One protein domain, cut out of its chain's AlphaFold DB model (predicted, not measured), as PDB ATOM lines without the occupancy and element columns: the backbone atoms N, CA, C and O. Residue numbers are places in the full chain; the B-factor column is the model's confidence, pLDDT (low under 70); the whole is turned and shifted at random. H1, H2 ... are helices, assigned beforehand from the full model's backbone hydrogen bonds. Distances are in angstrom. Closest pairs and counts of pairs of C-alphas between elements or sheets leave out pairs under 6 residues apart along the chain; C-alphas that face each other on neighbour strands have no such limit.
ATOM      1  N   ALA A  18      12.285 -34.576 -18.493       94.19
ATOM      2  CA  ALA A  18      11.789 -33.205 -18.547       94.19
ATOM      3  C   ALA A  18      10.266 -33.146 -18.375       94.19
ATOM      4  O   ALA A  18       9.770 -32.292 -17.642       94.19
ATOM      5  N   TYR A  19       9.541 -34.077 -18.996       95.75
ATOM      6  CA  TYR A  19       8.085 -34.022 -19.123       95.75
ATOM      7  C   TYR A  19       7.337 -35.070 -18.289       95.75
ATOM      8  O   TYR A  19       6.111 -35.070 -18.313       95.75
ATOM      9  N   SER A  20       8.023 -35.924 -17.517       94.94
ATOM     10  CA  SER A  20       7.367 -36.945 -16.679       94.94
ATOM     11  C   SER A  20       6.303 -36.363 -15.763       94.94
ATOM     12  O   SER A  20       5.218 -36.922 -15.672       94.94
ATOM     13  N   PHE A  21       6.586 -35.238 -15.106       95.19
ATOM     14  CA  PHE A  21       5.642 -34.633 -14.174       95.19
ATOM     15  C   PHE A  21       4.352 -34.169 -14.884       95.19
ATOM     16  O   PHE A  21       3.293 -34.685 -14.531       95.19
ATOM     17  N   PRO A  22       4.392 -33.335 -15.947       94.88
ATOM     18  CA  PRO A  22       3.198 -33.040 -16.745       94.88
ATOM     19  C   PRO A  22       2.484 -34.278 -17.308       94.88
ATOM     20  O   PRO A  22       1.256 -34.317 -17.309       94.88
ATOM     21  N   ILE A  23       3.226 -35.293 -17.770       95.69
ATOM     22  CA  ILE A  23       2.649 -36.543 -18.297       95.69
ATOM     23  C   ILE A  23       1.857 -37.275 -17.209       95.69
ATOM     24  O   ILE A  23       0.737 -37.715 -17.463       95.69
ATOM     25  N   VAL A  24       2.404 -37.382 -15.997       95.81
ATOM     26  CA  VAL A  24       1.724 -38.004 -14.853       95.81
ATOM     27  C   VAL A  24       0.471 -37.214 -14.482       95.81
ATOM     28  O   VAL A  24      -0.589 -37.814 -14.326       95.81
ATOM     29  N   MET A  25       0.553 -35.882 -14.427       96.00
ATOM     30  CA  MET A  25      -0.609 -35.042 -14.120       96.00
ATOM     31  C   MET A  25      -1.717 -35.193 -15.172       96.00
ATOM     32  O   MET A  25      -2.876 -35.408 -14.821       96.00
ATOM     33  N   PHE A  26      -1.381 -35.181 -16.467       95.69
ATOM     34  CA  PHE A  26      -2.361 -35.472 -17.517       95.69
ATOM     35  C   PHE A  26      -2.929 -36.887 -17.409       95.69
ATOM     36  O   PHE A  26      -4.131 -37.065 -17.578       95.69
ATOM     37  N   SER A  27      -2.102 -37.883 -17.088       95.12
ATOM     38  CA  SER A  27      -2.557 -39.269 -16.923       95.12
ATOM     39  C   SER A  27      -3.577 -39.387 -15.794       95.12
ATOM     40  O   SER A  27      -4.624 -40.002 -15.984       95.12
ATOM     41  N   PHE A  28      -3.319 -38.738 -14.655       95.00
ATOM     42  CA  PHE A  28      -4.275 -38.660 -13.554       95.00
ATOM     43  C   PHE A  28      -5.575 -37.984 -13.979       95.00
ATOM     44  O   PHE A  28      -6.639 -38.479 -13.645       95.00
ATOM     45  N   ALA A  29      -5.525 -36.902 -14.753       92.94
ATOM     46  CA  ALA A  29      -6.735 -36.197 -15.165       92.94
ATOM     47  C   ALA A  29      -7.556 -36.942 -16.239       92.94
ATOM     48  O   ALA A  29      -8.781 -36.845 -16.259       92.94
ATOM     49  N   ILE A  30      -6.891 -37.657 -17.151       94.38
ATOM     50  CA  ILE A  30      -7.520 -38.313 -18.306       94.38
ATOM     51  C   ILE A  30      -8.081 -39.686 -17.937       94.38
ATOM     52  O   ILE A  30      -9.177 -40.028 -18.380       94.38
ATOM     53  N   ILE A  31      -7.351 -40.490 -17.162       93.50
ATOM     54  CA  ILE A  31      -7.729 -41.880 -16.895       93.50
ATOM     55  C   ILE A  31      -8.867 -41.907 -15.859       93.50
ATOM     56  O   ILE A  31      -8.679 -41.426 -14.735       93.50
ATOM     57  N   PRO A  32     -10.040 -42.480 -16.198       83.88
ATOM     58  CA  PRO A  32     -11.110 -42.703 -15.229       83.88
ATOM     59  C   PRO A  32     -10.594 -43.527 -14.046       83.88
ATOM     60  O   PRO A  32      -9.681 -44.331 -14.206       83.88
ATOM     61  N   VAL A  33     -11.170 -43.346 -12.860       85.81
ATOM     62  CA  VAL A  33     -10.615 -43.801 -11.570       85.81
ATOM     63  C   VAL A  33      -9.487 -42.902 -11.091       85.81
ATOM     64  O   VAL A  33      -9.675 -42.288 -10.053       85.81
ATOM     65  N   LEU A  34      -8.367 -42.757 -11.816       88.44
ATOM     66  CA  LEU A  34      -7.224 -41.934 -11.364       88.44
ATOM     67  C   LEU A  34      -7.582 -40.454 -11.190       88.44
ATOM     68  O   LEU A  34      -7.041 -39.783 -10.311       88.44
ATOM     69  N   ASN A  35      -8.548 -39.972 -11.966       89.06
ATOM     70  CA  ASN A  35      -9.039 -38.601 -11.891       89.06
ATOM     71  C   ASN A  35      -9.739 -38.244 -10.567       89.06
ATOM     72  O   ASN A  35     -10.043 -37.069 -10.363       89.06
ATOM     73  N   PHE A  36      -9.921 -39.182  -9.624       88.19
ATOM     74  CA  PHE A  36     -10.376 -38.886  -8.255       88.19
ATOM     75  C   PHE A  36      -9.520 -37.826  -7.551       88.19
ATOM     76  O   PHE A  36     -10.023 -37.054  -6.732       88.19
ATOM     77  N   THR A  37      -8.235 -37.732  -7.908       88.44
ATOM     78  CA  THR A  37      -7.318 -36.714  -7.385       88.44
ATOM     79  C   THR A  37      -7.636 -35.298  -7.881       88.44
ATOM     80  O   THR A  37      -7.104 -34.334  -7.331       88.44
ATOM     81  N   TYR A  38      -8.516 -35.167  -8.879       85.12
ATOM     82  CA  TYR A  38      -9.065 -33.926  -9.435       85.12
ATOM     83  C   TYR A  38     -10.535 -33.697  -9.042       85.12
ATOM     84  O   TYR A  38     -11.253 -32.944  -9.704       85.12
ATOM     85  N   SER A  39     -11.007 -34.313  -7.957       82.56
ATOM     86  CA  SER A  39     -12.370 -34.091  -7.467       82.56
ATOM     87  C   SER A  39     -12.643 -32.617  -7.117       82.56
ATOM     88  O   SER A  39     -11.739 -31.836  -6.797       82.56
ATOM     89  N   GLY A  40     -13.919 -32.232  -7.186       71.56
ATOM     90  CA  GLY A  40     -14.383 -30.848  -7.039       71.56
ATOM     91  C   GLY A  40     -14.237 -30.281  -5.628       71.56
ATOM     92  O   GLY A  40     -14.283 -29.070  -5.451       71.56
ATOM     93  N   HIS A  41     -13.983 -31.134  -4.634       68.50
ATOM     94  CA  HIS A  41     -13.719 -30.736  -3.249       68.50
ATOM     95  C   HIS A  41     -12.262 -30.300  -3.007       68.50
ATOM     96  O   HIS A  41     -11.790 -30.337  -1.876       68.50
ATOM     97  N   GLY A  42     -11.535 -29.903  -4.056       67.38
ATOM     98  CA  GLY A  42     -10.128 -29.523  -3.940       67.38
ATOM     99  C   GLY A  42      -9.201 -30.733  -3.880       67.38
ATOM    100  O   GLY A  42      -8.297 -30.781  -3.048       67.38
ATOM    101  N   GLY A  43      -9.423 -31.715  -4.761       84.06
ATOM    102  CA  GLY A  43      -8.522 -32.855  -4.910       84.06
ATOM    103  C   GLY A  43      -7.041 -32.433  -5.012       84.06
ATOM    104  O   GLY A  43      -6.726 -31.387  -5.593       84.06
ATOM    105  N   PRO A  44      -6.109 -33.231  -4.459       88.00
ATOM    106  CA  PRO A  44      -4.711 -32.833  -4.270       88.00
ATOM    107  C   PRO A  44      -3.992 -32.485  -5.578       88.00
ATOM    108  O   PRO A  44      -3.052 -31.689  -5.572       88.00
ATOM    109  N   SER A  45      -4.440 -33.028  -6.716       90.00
ATOM    110  CA  SER A  45      -3.845 -32.714  -8.013       90.00
ATOM    111  C   SER A  45      -4.049 -31.260  -8.428       90.00
ATOM    112  O   SER A  45      -3.180 -30.730  -9.113       90.00
ATOM    113  N   TRP A  46      -5.115 -30.584  -7.979       87.31
ATOM    114  CA  TRP A  46      -5.338 -29.163  -8.275       87.31
ATOM    115  C   TRP A  46      -4.260 -28.254  -7.675       87.31
ATOM    116  O   TRP A  46      -3.913 -27.248  -8.286       87.31
ATOM    117  N   LEU A  47      -3.698 -28.623  -6.519       87.31
ATOM    118  CA  LEU A  47      -2.674 -27.832  -5.824       87.31
ATOM    119  C   LEU A  47      -1.314 -27.899  -6.521       87.31
ATOM    120  O   LEU A  47      -0.574 -26.918  -6.549       87.31
ATOM    121  N   ILE A  48      -0.982 -29.060  -7.084       90.00
ATOM    122  CA  ILE A  48       0.312 -29.302  -7.733       90.00
ATOM    123  C   ILE A  48       0.260 -29.099  -9.252       90.00
ATOM    124  O   ILE A  48       1.310 -28.992  -9.882       90.00
ATOM    125  N   LEU A  49      -0.937 -29.003  -9.848       89.25
ATOM    126  CA  LEU A  49      -1.129 -28.746 -11.278       89.25
ATOM    127  C   LEU A  49      -0.332 -27.536 -11.788       89.25
ATOM    128  O   LEU A  49       0.362 -27.687 -12.796       89.25
ATOM    129  N   PRO A  50      -0.340 -26.372 -11.098       90.00
ATOM    130  CA  PRO A  50       0.374 -25.187 -11.567       90.00
ATOM    131  C   PRO A  50       1.900 -25.347 -11.574       90.00
ATOM    132  O   PRO A  50       2.602 -24.500 -12.116       90.00
ATOM    133  N   LEU A  51       2.438 -26.420 -10.980       91.38
ATOM    134  CA  LEU A  51       3.872 -26.708 -10.963       91.38
ATOM    135  C   LEU A  51       4.355 -27.417 -12.238       91.38
ATOM    136  O   LEU A  51       5.563 -27.595 -12.404       91.38
ATOM    137  N   CYS A  52       3.457 -27.786 -13.161       92.81
ATOM    138  CA  CYS A  52       3.812 -28.496 -14.393       92.81
ATOM    139  C   CYS A  52       4.805 -27.722 -15.261       92.81
ATOM    140  O   CYS A  52       5.871 -28.246 -15.592       92.81
ATOM    141  N   PHE A  53       4.498 -26.469 -15.593       91.38
ATOM    142  CA  PHE A  53       5.403 -25.645 -16.386       91.38
ATOM    143  C   PHE A  53       6.669 -25.229 -15.615       91.38
ATOM    144  O   PHE A  53       7.762 -25.407 -16.163       91.38
ATOM    145  N   PRO A  54       6.592 -24.767 -14.345       92.31
ATOM    146  CA  PRO A  54       7.782 -24.510 -13.532       92.31
ATOM    147  C   PRO A  54       8.752 -25.693 -13.464       92.31
ATOM    148  O   PRO A  54       9.962 -25.493 -13.550       92.31
ATOM    149  N   TRP A  55       8.246 -26.926 -13.379       93.00
ATOM    150  CA  TRP A  55       9.076 -28.130 -13.414       93.00
ATOM    151  C   TRP A  55       9.886 -28.245 -14.711       93.00
ATOM    152  O   TRP A  55      11.104 -28.450 -14.668       93.00
ATOM    153  N   VAL A  56       9.228 -28.083 -15.865       93.75
ATOM    154  CA  VAL A  56       9.877 -28.145 -17.185       93.75
ATOM    155  C   VAL A  56      10.918 -27.031 -17.324       93.75
ATOM    156  O   VAL A  56      12.049 -27.291 -17.741       93.75
ATOM    157  N   VAL A  57      10.572 -25.806 -16.920       92.44
ATOM    158  CA  VAL A  57      11.473 -24.643 -16.968       92.44
ATOM    159  C   VAL A  57      12.690 -24.844 -16.072       92.44
ATOM    160  O   VAL A  57      13.815 -24.629 -16.517       92.44
ATOM    161  N   LEU A  58      12.501 -25.311 -14.837       92.88
ATOM    162  CA  LEU A  58      13.601 -25.580 -13.914       92.88
ATOM    163  C   LEU A  58      14.572 -26.609 -14.503       92.88
ATOM    164  O   LEU A  58      15.788 -26.405 -14.481       92.88
ATOM    165  N   ARG A  59      14.052 -27.698 -15.081       92.19
ATOM    166  CA  ARG A  59      14.871 -28.715 -15.760       92.19
ATOM    167  C   ARG A  59      15.632 -28.121 -16.944       92.19
ATOM    168  O   ARG A  59      16.820 -28.412 -17.096       92.19
ATOM    169  N   ALA A  60      14.984 -27.274 -17.741       92.31
ATOM    170  CA  ALA A  60      15.618 -26.592 -18.862       92.31
ATOM    171  C   ALA A  60      16.761 -25.682 -18.405       92.31
ATOM    172  O   ALA A  60      17.883 -25.813 -18.897       92.31
ATOM    173  N   ILE A  61      16.517 -24.831 -17.405       92.75
ATOM    174  CA  ILE A  61      17.523 -23.929 -16.837       92.75
ATOM    175  C   ILE A  61      18.707 -24.732 -16.302       92.75
ATOM    176  O   ILE A  61      19.844 -24.456 -16.683       92.75
ATOM    177  N   LEU A  62      18.475 -25.761 -15.481       92.69
ATOM    178  CA  LEU A  62      19.554 -26.569 -14.905       92.69
ATOM    179  C   LEU A  62      20.434 -27.224 -15.978       92.69
ATOM    180  O   LEU A  62      21.651 -27.259 -15.823       92.69
ATOM    181  N   LYS A  63      19.846 -27.717 -17.073       90.94
ATOM    182  CA  LYS A  63      20.578 -28.390 -18.158       90.94
ATOM    183  C   LYS A  63      21.290 -27.430 -19.114       90.94
ATOM    184  O   LYS A  63      22.340 -27.769 -19.646       90.94
ATOM    185  N   ILE A  64      20.737 -26.238 -19.336       91.00
ATOM    186  CA  ILE A  64      21.337 -25.215 -20.207       91.00
ATOM    187  C   ILE A  64      22.431 -24.427 -19.468       91.00
ATOM    188  O   ILE A  64      23.345 -23.896 -20.103       91.00
ATOM    189  N   THR A  65      22.358 -24.334 -18.138       89.94
ATOM    190  CA  THR A  65      23.338 -23.600 -17.318       89.94
ATOM    191  C   THR A  65      24.492 -24.470 -16.835       89.94
ATOM    192  O   THR A  65      25.597 -23.955 -16.684       89.94
ATOM    193  N   LYS A  66      24.278 -25.776 -16.630       83.62
ATOM    194  CA  LYS A  66      25.303 -26.700 -16.130       83.62
ATOM    195  C   LYS A  66      25.790 -27.632 -17.243       83.62
ATOM    196  O   LYS A  66      24.996 -28.368 -17.821       83.62
ATOM    197  N   GLY A  67      27.095 -27.634 -17.512       80.88
ATOM    198  CA  GLY A  67      27.747 -28.569 -18.438       80.88
ATOM    199  C   GLY A  67      28.713 -27.903 -19.419       80.88
ATOM    200  O   GLY A  67      28.874 -26.683 -19.416       80.88
ATOM    201  N   SER A  68      29.345 -28.722 -20.265       88.81
ATOM    202  CA  SER A  68      30.207 -28.259 -21.358       88.81
ATOM    203  C   SER A  68      29.417 -27.453 -22.392       88.81
ATOM    204  O   SER A  68      28.199 -27.599 -22.517       88.81
ATOM    205  N   GLU A  69      30.102 -26.612 -23.165       89.38
ATOM    206  CA  GLU A  69      29.479 -25.804 -24.220       89.38
ATOM    207  C   GLU A  69      28.696 -26.657 -25.232       89.38
ATOM    208  O   GLU A  69      27.555 -26.336 -25.569       89.38
ATOM    209  N   GLU A  70      29.255 -27.803 -25.623       88.00
ATOM    210  CA  GLU A  70      28.603 -28.775 -26.502       88.00
ATOM    211  C   GLU A  70      27.293 -29.313 -25.902       88.00
ATOM    212  O   GLU A  70      26.245 -29.294 -26.551       88.00
ATOM    213  N   SER A  71      27.311 -29.712 -24.624       88.44
ATOM    214  CA  SER A  71      26.111 -30.172 -23.915       88.44
ATOM    215  C   SER A  71      25.050 -29.072 -23.836       88.44
ATOM    216  O   SER A  71      23.866 -29.327 -24.065       88.44
ATOM    217  N   ARG A  72      25.459 -27.834 -23.539       91.19
ATOM    218  CA  ARG A  72      24.549 -26.683 -23.452       91.19
ATOM    219  C   ARG A  72      23.894 -26.393 -24.801       91.19
ATOM    220  O   ARG A  72      22.689 -26.155 -24.842       91.19
ATOM    221  N   ASN A  73      24.654 -26.444 -25.896       91.75
ATOM    222  CA  ASN A  73      24.129 -26.241 -27.248       91.75
ATOM    223  C   ASN A  73      23.142 -27.345 -27.647       91.75
ATOM    224  O   ASN A  73      22.074 -27.034 -28.174       91.75
ATOM    225  N   TRP A  74      23.428 -28.605 -27.302       92.31
ATOM    226  CA  TRP A  74      22.476 -29.701 -27.496       92.31
ATOM    227  C   TRP A  74      21.167 -29.462 -26.730       92.31
ATOM    228  O   TRP A  74      20.092 -29.538 -27.323       92.31
ATOM    229  N   PHE A  75      21.231 -29.099 -25.441       94.06
ATOM    230  CA  PHE A  75      20.027 -28.843 -24.638       94.06
ATOM    231  C   PHE A  75      19.239 -27.617 -25.108       94.06
ATOM    232  O   PHE A  75      18.010 -27.647 -25.080       94.06
ATOM    233  N   LYS A  76      19.905 -26.554 -25.578       92.94
ATOM    234  CA  LYS A  76      19.221 -25.407 -26.199       92.94
ATOM    235  C   LYS A  76      18.392 -25.855 -27.402       92.94
ATOM    236  O   LYS A  76      17.218 -25.509 -27.479       92.94
ATOM    237  N   THR A  77      18.977 -26.645 -28.303       92.44
ATOM    238  CA  THR A  77      18.268 -27.184 -29.474       92.44
ATOM    239  C   THR A  77      17.143 -28.128 -29.057       92.44
ATOM    240  O   THR A  77      16.024 -27.980 -29.539       92.44
ATOM    241  N   PHE A  78      17.403 -29.031 -28.106       94.38
ATOM    242  CA  PHE A  78      16.405 -29.941 -27.545       94.38
ATOM    243  C   PHE A  78      15.169 -29.183 -27.041       94.38
ATOM    244  O   PHE A  78      14.074 -29.404 -27.551       94.38
ATOM    245  N   TYR A  79      15.338 -28.233 -26.113       94.50
ATOM    246  CA  TYR A  79      14.212 -27.486 -25.541       94.50
ATOM    247  C   TYR A  79      13.566 -26.516 -26.534       94.50
ATOM    248  O   TYR A  79      12.361 -26.291 -26.448       94.50
ATOM    249  N   LYS A  80      14.318 -25.984 -27.509       93.31
ATOM    250  CA  LYS A  80      13.756 -25.174 -28.603       93.31
ATOM    251  C   LYS A  80      12.733 -25.963 -29.426       93.31
ATOM    252  O   LYS A  80      11.774 -25.370 -29.907       93.31
ATOM    253  N   THR A  81      12.914 -27.275 -29.562       92.19
ATOM    254  CA  THR A  81      11.973 -28.152 -30.267       92.19
ATOM    255  C   THR A  81      10.898 -28.708 -29.336       92.19
ATOM    256  O   THR A  81       9.714 -28.600 -29.638       92.19
ATOM    257  N   THR A  82      11.274 -29.285 -28.192       94.94
ATOM    258  CA  THR A  82      10.329 -30.037 -27.355       94.94
ATOM    259  C   THR A  82       9.386 -29.149 -26.549       94.94
ATOM    260  O   THR A  82       8.270 -29.573 -26.254       94.94
ATOM    261  N   LEU A  83       9.787 -27.923 -26.184       93.56
ATOM    262  CA  LEU A  83       8.936 -27.024 -25.399       93.56
ATOM    263  C   LEU A  83       7.708 -26.543 -26.198       93.56
ATOM    264  O   LEU A  83       6.602 -26.699 -25.677       93.56
ATOM    265  N   PRO A  84       7.834 -26.060 -27.454       94.44
ATOM    266  CA  PRO A  84       6.669 -25.808 -28.301       94.44
ATOM    267  C   PRO A  84       5.795 -27.049 -28.504       94.44
ATOM    268  O   PRO A  84       4.576 -26.953 -28.393       94.44
ATOM    269  N   THR A  85       6.393 -28.223 -28.739       94.56
ATOM    270  CA  THR A  85       5.637 -29.479 -28.885       94.56
ATOM    271  C   THR A  85       4.816 -29.791 -27.637       94.56
ATOM    272  O   THR A  85       3.643 -30.134 -27.748       94.56
ATOM    273  N   TYR A  86       5.395 -29.629 -26.448       94.31
ATOM    274  CA  TYR A  86       4.678 -29.798 -25.190       94.31
ATOM    275  C   TYR A  86       3.483 -28.843 -25.071       94.31
ATOM    276  O   TYR A  86       2.394 -29.295 -24.729       94.31
ATOM    277  N   ILE A  87       3.653 -27.560 -25.406       93.12
ATOM    278  CA  ILE A  87       2.556 -26.578 -25.376       93.12
ATOM    279  C   ILE A  87       1.447 -26.990 -26.353       93.12
ATOM    280  O   ILE A  87       0.279 -27.026 -25.979       93.12
ATOM    281  N   VAL A  88       1.795 -27.371 -27.584       95.38
ATOM    282  CA  VAL A  88       0.807 -27.805 -28.585       95.38
ATOM    283  C   VAL A  88       0.056 -29.056 -28.124       95.38
ATOM    284  O   VAL A  88      -1.164 -29.101 -28.240       95.38
ATOM    285  N   LEU A  89       0.749 -30.050 -27.561       95.69
ATOM    286  CA  LEU A  89       0.136 -31.292 -27.069       95.69
ATOM    287  C   LEU A  89      -0.661 -31.104 -25.773       95.69
ATOM    288  O   LEU A  89      -1.588 -31.874 -25.500       95.69
ATOM    289  N   ALA A  90      -0.344 -30.086 -24.974       94.81
ATOM    290  CA  ALA A  90      -1.065 -29.801 -23.744       94.81
ATOM    291  C   ALA A  90      -2.518 -29.382 -24.014       94.81
ATOM    292  O   ALA A  90      -3.380 -29.677 -23.188       94.81
ATOM    293  N   LEU A  91      -2.828 -28.766 -25.159       94.56
ATOM    294  CA  LEU A  91      -4.194 -28.355 -25.496       94.56
ATOM    295  C   LEU A  91      -5.154 -29.546 -25.719       94.56
ATOM    296  O   LEU A  91      -6.140 -29.637 -24.981       94.56
ATOM    297  N   PRO A  92      -4.894 -30.496 -26.646       97.19
ATOM    298  CA  PRO A  92      -5.745 -31.675 -26.797       97.19
ATOM    299  C   PRO A  92      -5.749 -32.542 -25.530       97.19
ATOM    300  O   PRO A  92      -6.792 -33.083 -25.169       97.19
ATOM    301  N   SER A  93      -4.633 -32.607 -24.797       96.81
ATOM    302  CA  SER A  93      -4.577 -33.317 -23.510       96.81
ATOM    303  C   SER A  93      -5.482 -32.671 -22.457       96.81
ATOM    304  O   SER A  93      -6.159 -33.369 -21.709       96.81
ATOM    305  N   SER A  94      -5.561 -31.337 -22.427       96.00
ATOM    306  CA  SER A  94      -6.470 -30.595 -21.540       96.00
ATOM    307  C   SER A  94      -7.933 -30.806 -21.914       96.00
ATOM    308  O   SER A  94      -8.788 -30.927 -21.038       96.00
ATOM    309  N   TRP A  95      -8.238 -30.902 -23.209       96.25
ATOM    310  CA  TRP A  95      -9.582 -31.244 -23.667       96.25
ATOM    311  C   TRP A  95      -9.982 -32.666 -23.249       96.25
ATOM    312  O   TRP A  95     -11.060 -32.856 -22.684       96.25
ATOM    313  N   ALA A  96      -9.092 -33.647 -23.423       96.69
ATOM    314  CA  ALA A  96      -9.319 -35.019 -22.970       96.69
ATOM    315  C   ALA A  96      -9.494 -35.096 -21.442       96.69
ATOM    316  O   ALA A  96     -10.436 -35.720 -20.953       96.69
ATOM    317  N   ALA A  97      -8.633 -34.406 -20.689       94.81
ATOM    318  CA  ALA A  97      -8.681 -34.342 -19.230       94.81
ATOM    319  C   ALA A  97     -10.007 -33.764 -18.724       94.81
ATOM    320  O   ALA A  97     -10.698 -34.377 -17.916       94.81
ATOM    321  N   THR A  98     -10.401 -32.596 -19.232       94.44
ATOM    322  CA  THR A  98     -11.643 -31.933 -18.804       94.44
ATOM    323  C   THR A  98     -12.891 -32.706 -19.219       94.44
ATOM    324  O   THR A  98     -13.849 -32.766 -18.449       94.44
ATOM    325  N   THR A  99     -12.865 -33.374 -20.374       94.44
ATOM    326  CA  THR A  99     -13.927 -34.301 -20.794       94.44
ATOM    327  C   THR A  99     -14.046 -35.487 -19.837       94.44
ATOM    328  O   THR A  99     -15.148 -35.799 -19.390       94.44
ATOM    329  N   SER A 100     -12.924 -36.111 -19.465       93.94
ATOM    330  CA  SER A 100     -12.899 -37.243 -18.528       93.94
ATOM    331  C   SER A 100     -13.381 -36.855 -17.125       93.94
ATOM    332  O   SER A 100     -14.236 -37.529 -16.545       93.94
ATOM    333  N   ILE A 101     -12.903 -35.721 -16.602       91.19
ATOM    334  CA  ILE A 101     -13.336 -35.163 -15.312       91.19
ATOM    335  C   ILE A 101     -14.843 -34.881 -15.324       91.19
ATOM    336  O   ILE A 101     -15.544 -35.252 -14.381       91.19
ATOM    337  N   ARG A 102     -15.362 -34.280 -16.403       91.81
ATOM    338  CA  ARG A 102     -16.799 -34.022 -16.557       91.81
ATOM    339  C   ARG A 102     -17.602 -35.318 -16.588       91.81
ATOM    340  O   ARG A 102     -18.628 -35.397 -15.922       91.81
ATOM    341  N   ALA A 103     -17.145 -36.321 -17.333       91.12
ATOM    342  CA  ALA A 103     -17.819 -37.613 -17.421       91.12
ATOM    343  C   ALA A 103     -17.835 -38.361 -16.077       91.12
ATOM    344  O   ALA A 103     -18.795 -39.065 -15.788       91.12
ATOM    345  N   THR A 104     -16.799 -38.188 -15.248       89.56
ATOM    346  CA  THR A 104     -16.651 -38.934 -13.987       89.56
ATOM    347  C   THR A 104     -17.311 -38.238 -12.793       89.56
ATOM    348  O   THR A 104     -17.911 -38.904 -11.957       89.56
ATOM    349  N   PHE A 105     -17.229 -36.906 -12.705       86.06
ATOM    350  CA  PHE A 105     -17.687 -36.142 -11.534       86.06
ATOM    351  C   PHE A 105     -18.769 -35.101 -11.845       86.06
ATOM    352  O   PHE A 105     -19.183 -34.369 -10.951       86.06
ATOM    353  N   GLY A 106     -19.181 -34.951 -13.109       86.25
ATOM    354  CA  GLY A 106     -20.097 -33.884 -13.535       86.25
ATOM    355  C   GLY A 106     -19.486 -32.474 -13.496       86.25
ATOM    356  O   GLY A 106     -20.168 -31.493 -13.786       86.25
ATOM    357  N   LEU A 107     -18.198 -32.350 -13.159       82.81
ATOM    358  CA  LEU A 107     -17.516 -31.068 -12.994       82.81
ATOM    359  C   LEU A 107     -17.196 -30.448 -14.351       82.81
ATOM    360  O   LEU A 107     -16.462 -31.013 -15.161       82.81
ATOM    361  N   THR A 108     -17.715 -29.245 -14.584       87.94
ATOM    362  CA  THR A 108     -17.444 -28.507 -15.819       87.94
ATOM    363  C   THR A 108     -16.194 -27.658 -15.641       87.94
ATOM    364  O   THR A 108     -16.236 -26.562 -15.087       87.94
ATOM    365  N   VAL A 109     -15.068 -28.175 -16.122       87.62
ATOM    366  CA  VAL A 109     -13.789 -27.460 -16.149       87.62
ATOM    367  C   VAL A 109     -13.543 -26.954 -17.566       87.62
ATOM    368  O   VAL A 109     -13.653 -27.713 -18.526       87.62
ATOM    369  N   SER A 110     -13.202 -25.673 -17.715       90.94
ATOM    370  CA  SER A 110     -12.831 -25.125 -19.023       90.94
ATOM    371  C   SER A 110     -11.523 -25.767 -19.510       90.94
ATOM    372  O   SER A 110     -10.514 -25.658 -18.802       90.94
ATOM    373  N   PRO A 111     -11.489 -26.362 -20.722       92.81
ATOM    374  CA  PRO A 111     -10.256 -26.878 -21.311       92.81
ATOM    375  C   PRO A 111      -9.164 -25.811 -21.394       92.81
ATOM    376  O   PRO A 111      -7.996 -26.112 -21.173       92.81
ATOM    377  N   TRP A 112      -9.549 -24.554 -21.649       91.12
ATOM    378  CA  TRP A 112      -8.613 -23.436 -21.750       91.12
ATOM    379  C   TRP A 112      -7.994 -23.069 -20.404       91.12
ATOM    380  O   TRP A 112      -6.792 -22.838 -20.325       91.12
ATOM    381  N   LYS A 113      -8.790 -23.082 -19.327       89.75
ATOM    382  CA  LYS A 113      -8.268 -22.861 -17.972       89.75
ATOM    383  C   LYS A 113      -7.337 -23.996 -17.551       89.75
ATOM    384  O   LYS A 113      -6.259 -23.727 -17.039       89.75
ATOM    385  N   PHE A 114      -7.717 -25.248 -17.813       91.50
ATOM    386  CA  PHE A 114      -6.867 -26.402 -17.507       91.50
ATOM    387  C   PHE A 114      -5.544 -26.345 -18.282       91.50
ATOM    388  O   PHE A 114      -4.475 -26.498 -17.697       91.50
ATOM    389  N   PHE A 115      -5.614 -26.037 -19.578       93.81
ATOM    390  CA  PHE A 115      -4.448 -25.814 -20.428       93.81
ATOM    391  C   PHE A 115      -3.550 -24.708 -19.877       93.81
ATOM    392  O   PHE A 115      -2.361 -24.941 -19.677       93.81
ATOM    393  N   ALA A 116      -4.120 -23.538 -19.582       90.31
ATOM    394  CA  ALA A 116      -3.380 -22.407 -19.045       90.31
ATOM    395  C   ALA A 116      -2.652 -22.794 -17.752       90.31
ATOM    396  O   ALA A 116      -1.459 -22.534 -17.655       90.31
ATOM    397  N   ILE A 117      -3.315 -23.499 -16.824       89.44
ATOM    398  CA  ILE A 117      -2.689 -23.983 -15.583       89.44
ATOM    399  C   ILE A 117      -1.495 -24.899 -15.861       89.44
ATOM    400  O   ILE A 117      -0.473 -24.796 -15.183       89.44
ATOM    401  N   MET A 118      -1.606 -25.768 -16.865       90.56
ATOM    402  CA  MET A 118      -0.542 -26.701 -17.222       90.56
ATOM    403  C   MET A 118       0.676 -26.006 -17.830       90.56
ATOM    404  O   MET A 118       1.793 -26.437 -17.553       90.56
ATOM    405  N   VAL A 119       0.480 -24.969 -18.656       90.81
ATOM    406  CA  VAL A 119       1.552 -24.403 -19.497       90.81
ATOM    407  C   VAL A 119       2.009 -22.997 -19.123       90.81
ATOM    408  O   VAL A 119       2.987 -22.527 -19.699       90.81
ATOM    409  N   SER A 120       1.331 -22.289 -18.220       83.88
ATOM    410  CA  SER A 120       1.785 -20.951 -17.841       83.88
ATOM    411  C   SER A 120       2.863 -21.018 -16.752       83.88
ATOM    412  O   SER A 120       2.758 -21.801 -15.804       83.88
TER     413      SER A 120
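Overview. This is residues 18 to 120 of the 128 residues of an uncharacterized protein of Acidobacteria bacterium (UniProt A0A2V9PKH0). Long helix H4 spans a rod; H3 folds back along it as a hairpin that opens away from their link, and H1 and H5 pack in the gap from opposite sides, short H2 near the open end. H1, H3 and H4 form an up-and-down bundle, each running against the one before. The 103 printed residues, all helix in class, have five named helices, H1 to H5; they are only just compact, close to loose (radius of gyration of the C-alphas 15.3 A), spanning 51 by 22 by 19 A.

Along the chain. H4, residues 69 to 105, runs 49.9 A from (29.479, -25.804, -24.220). H3, residues 44 to 65, runs 32.3 A, with a kink of 41 degrees near residue 51. H1 is residues 18 to 30, H2 34 to 38, and H5 111 to 119, ending at (1.552, -24.403, -19.497).

Arrangement. H3, with residues 60 to 65 alone, touches H4; the closest C-alphas, Ile 64 and Arg 72, are 4.8 A apart. H1, with residues 26 to 30 alone, touches H4 the same way at a shallow 7 degrees, C-alphas Ile 30 and Ala 97 closest at 4.2 A. H2 and H5 are apart. O i to N i+4 pairs are within hydrogen-bond range throughout H5, but 8 of 9 in H1, 0 of 1 in H2 (O i to N i+3: 2 of 2), 12 of 18 in H3 and 30 of 33 in H4.

Size, cuts and confidence. The farthest C-alphas, Glu 69 and Gly 106, are 51.4 A apart. The printed part has no cut, its links are tight, and residues 41 to 42 are under pLDDT 70.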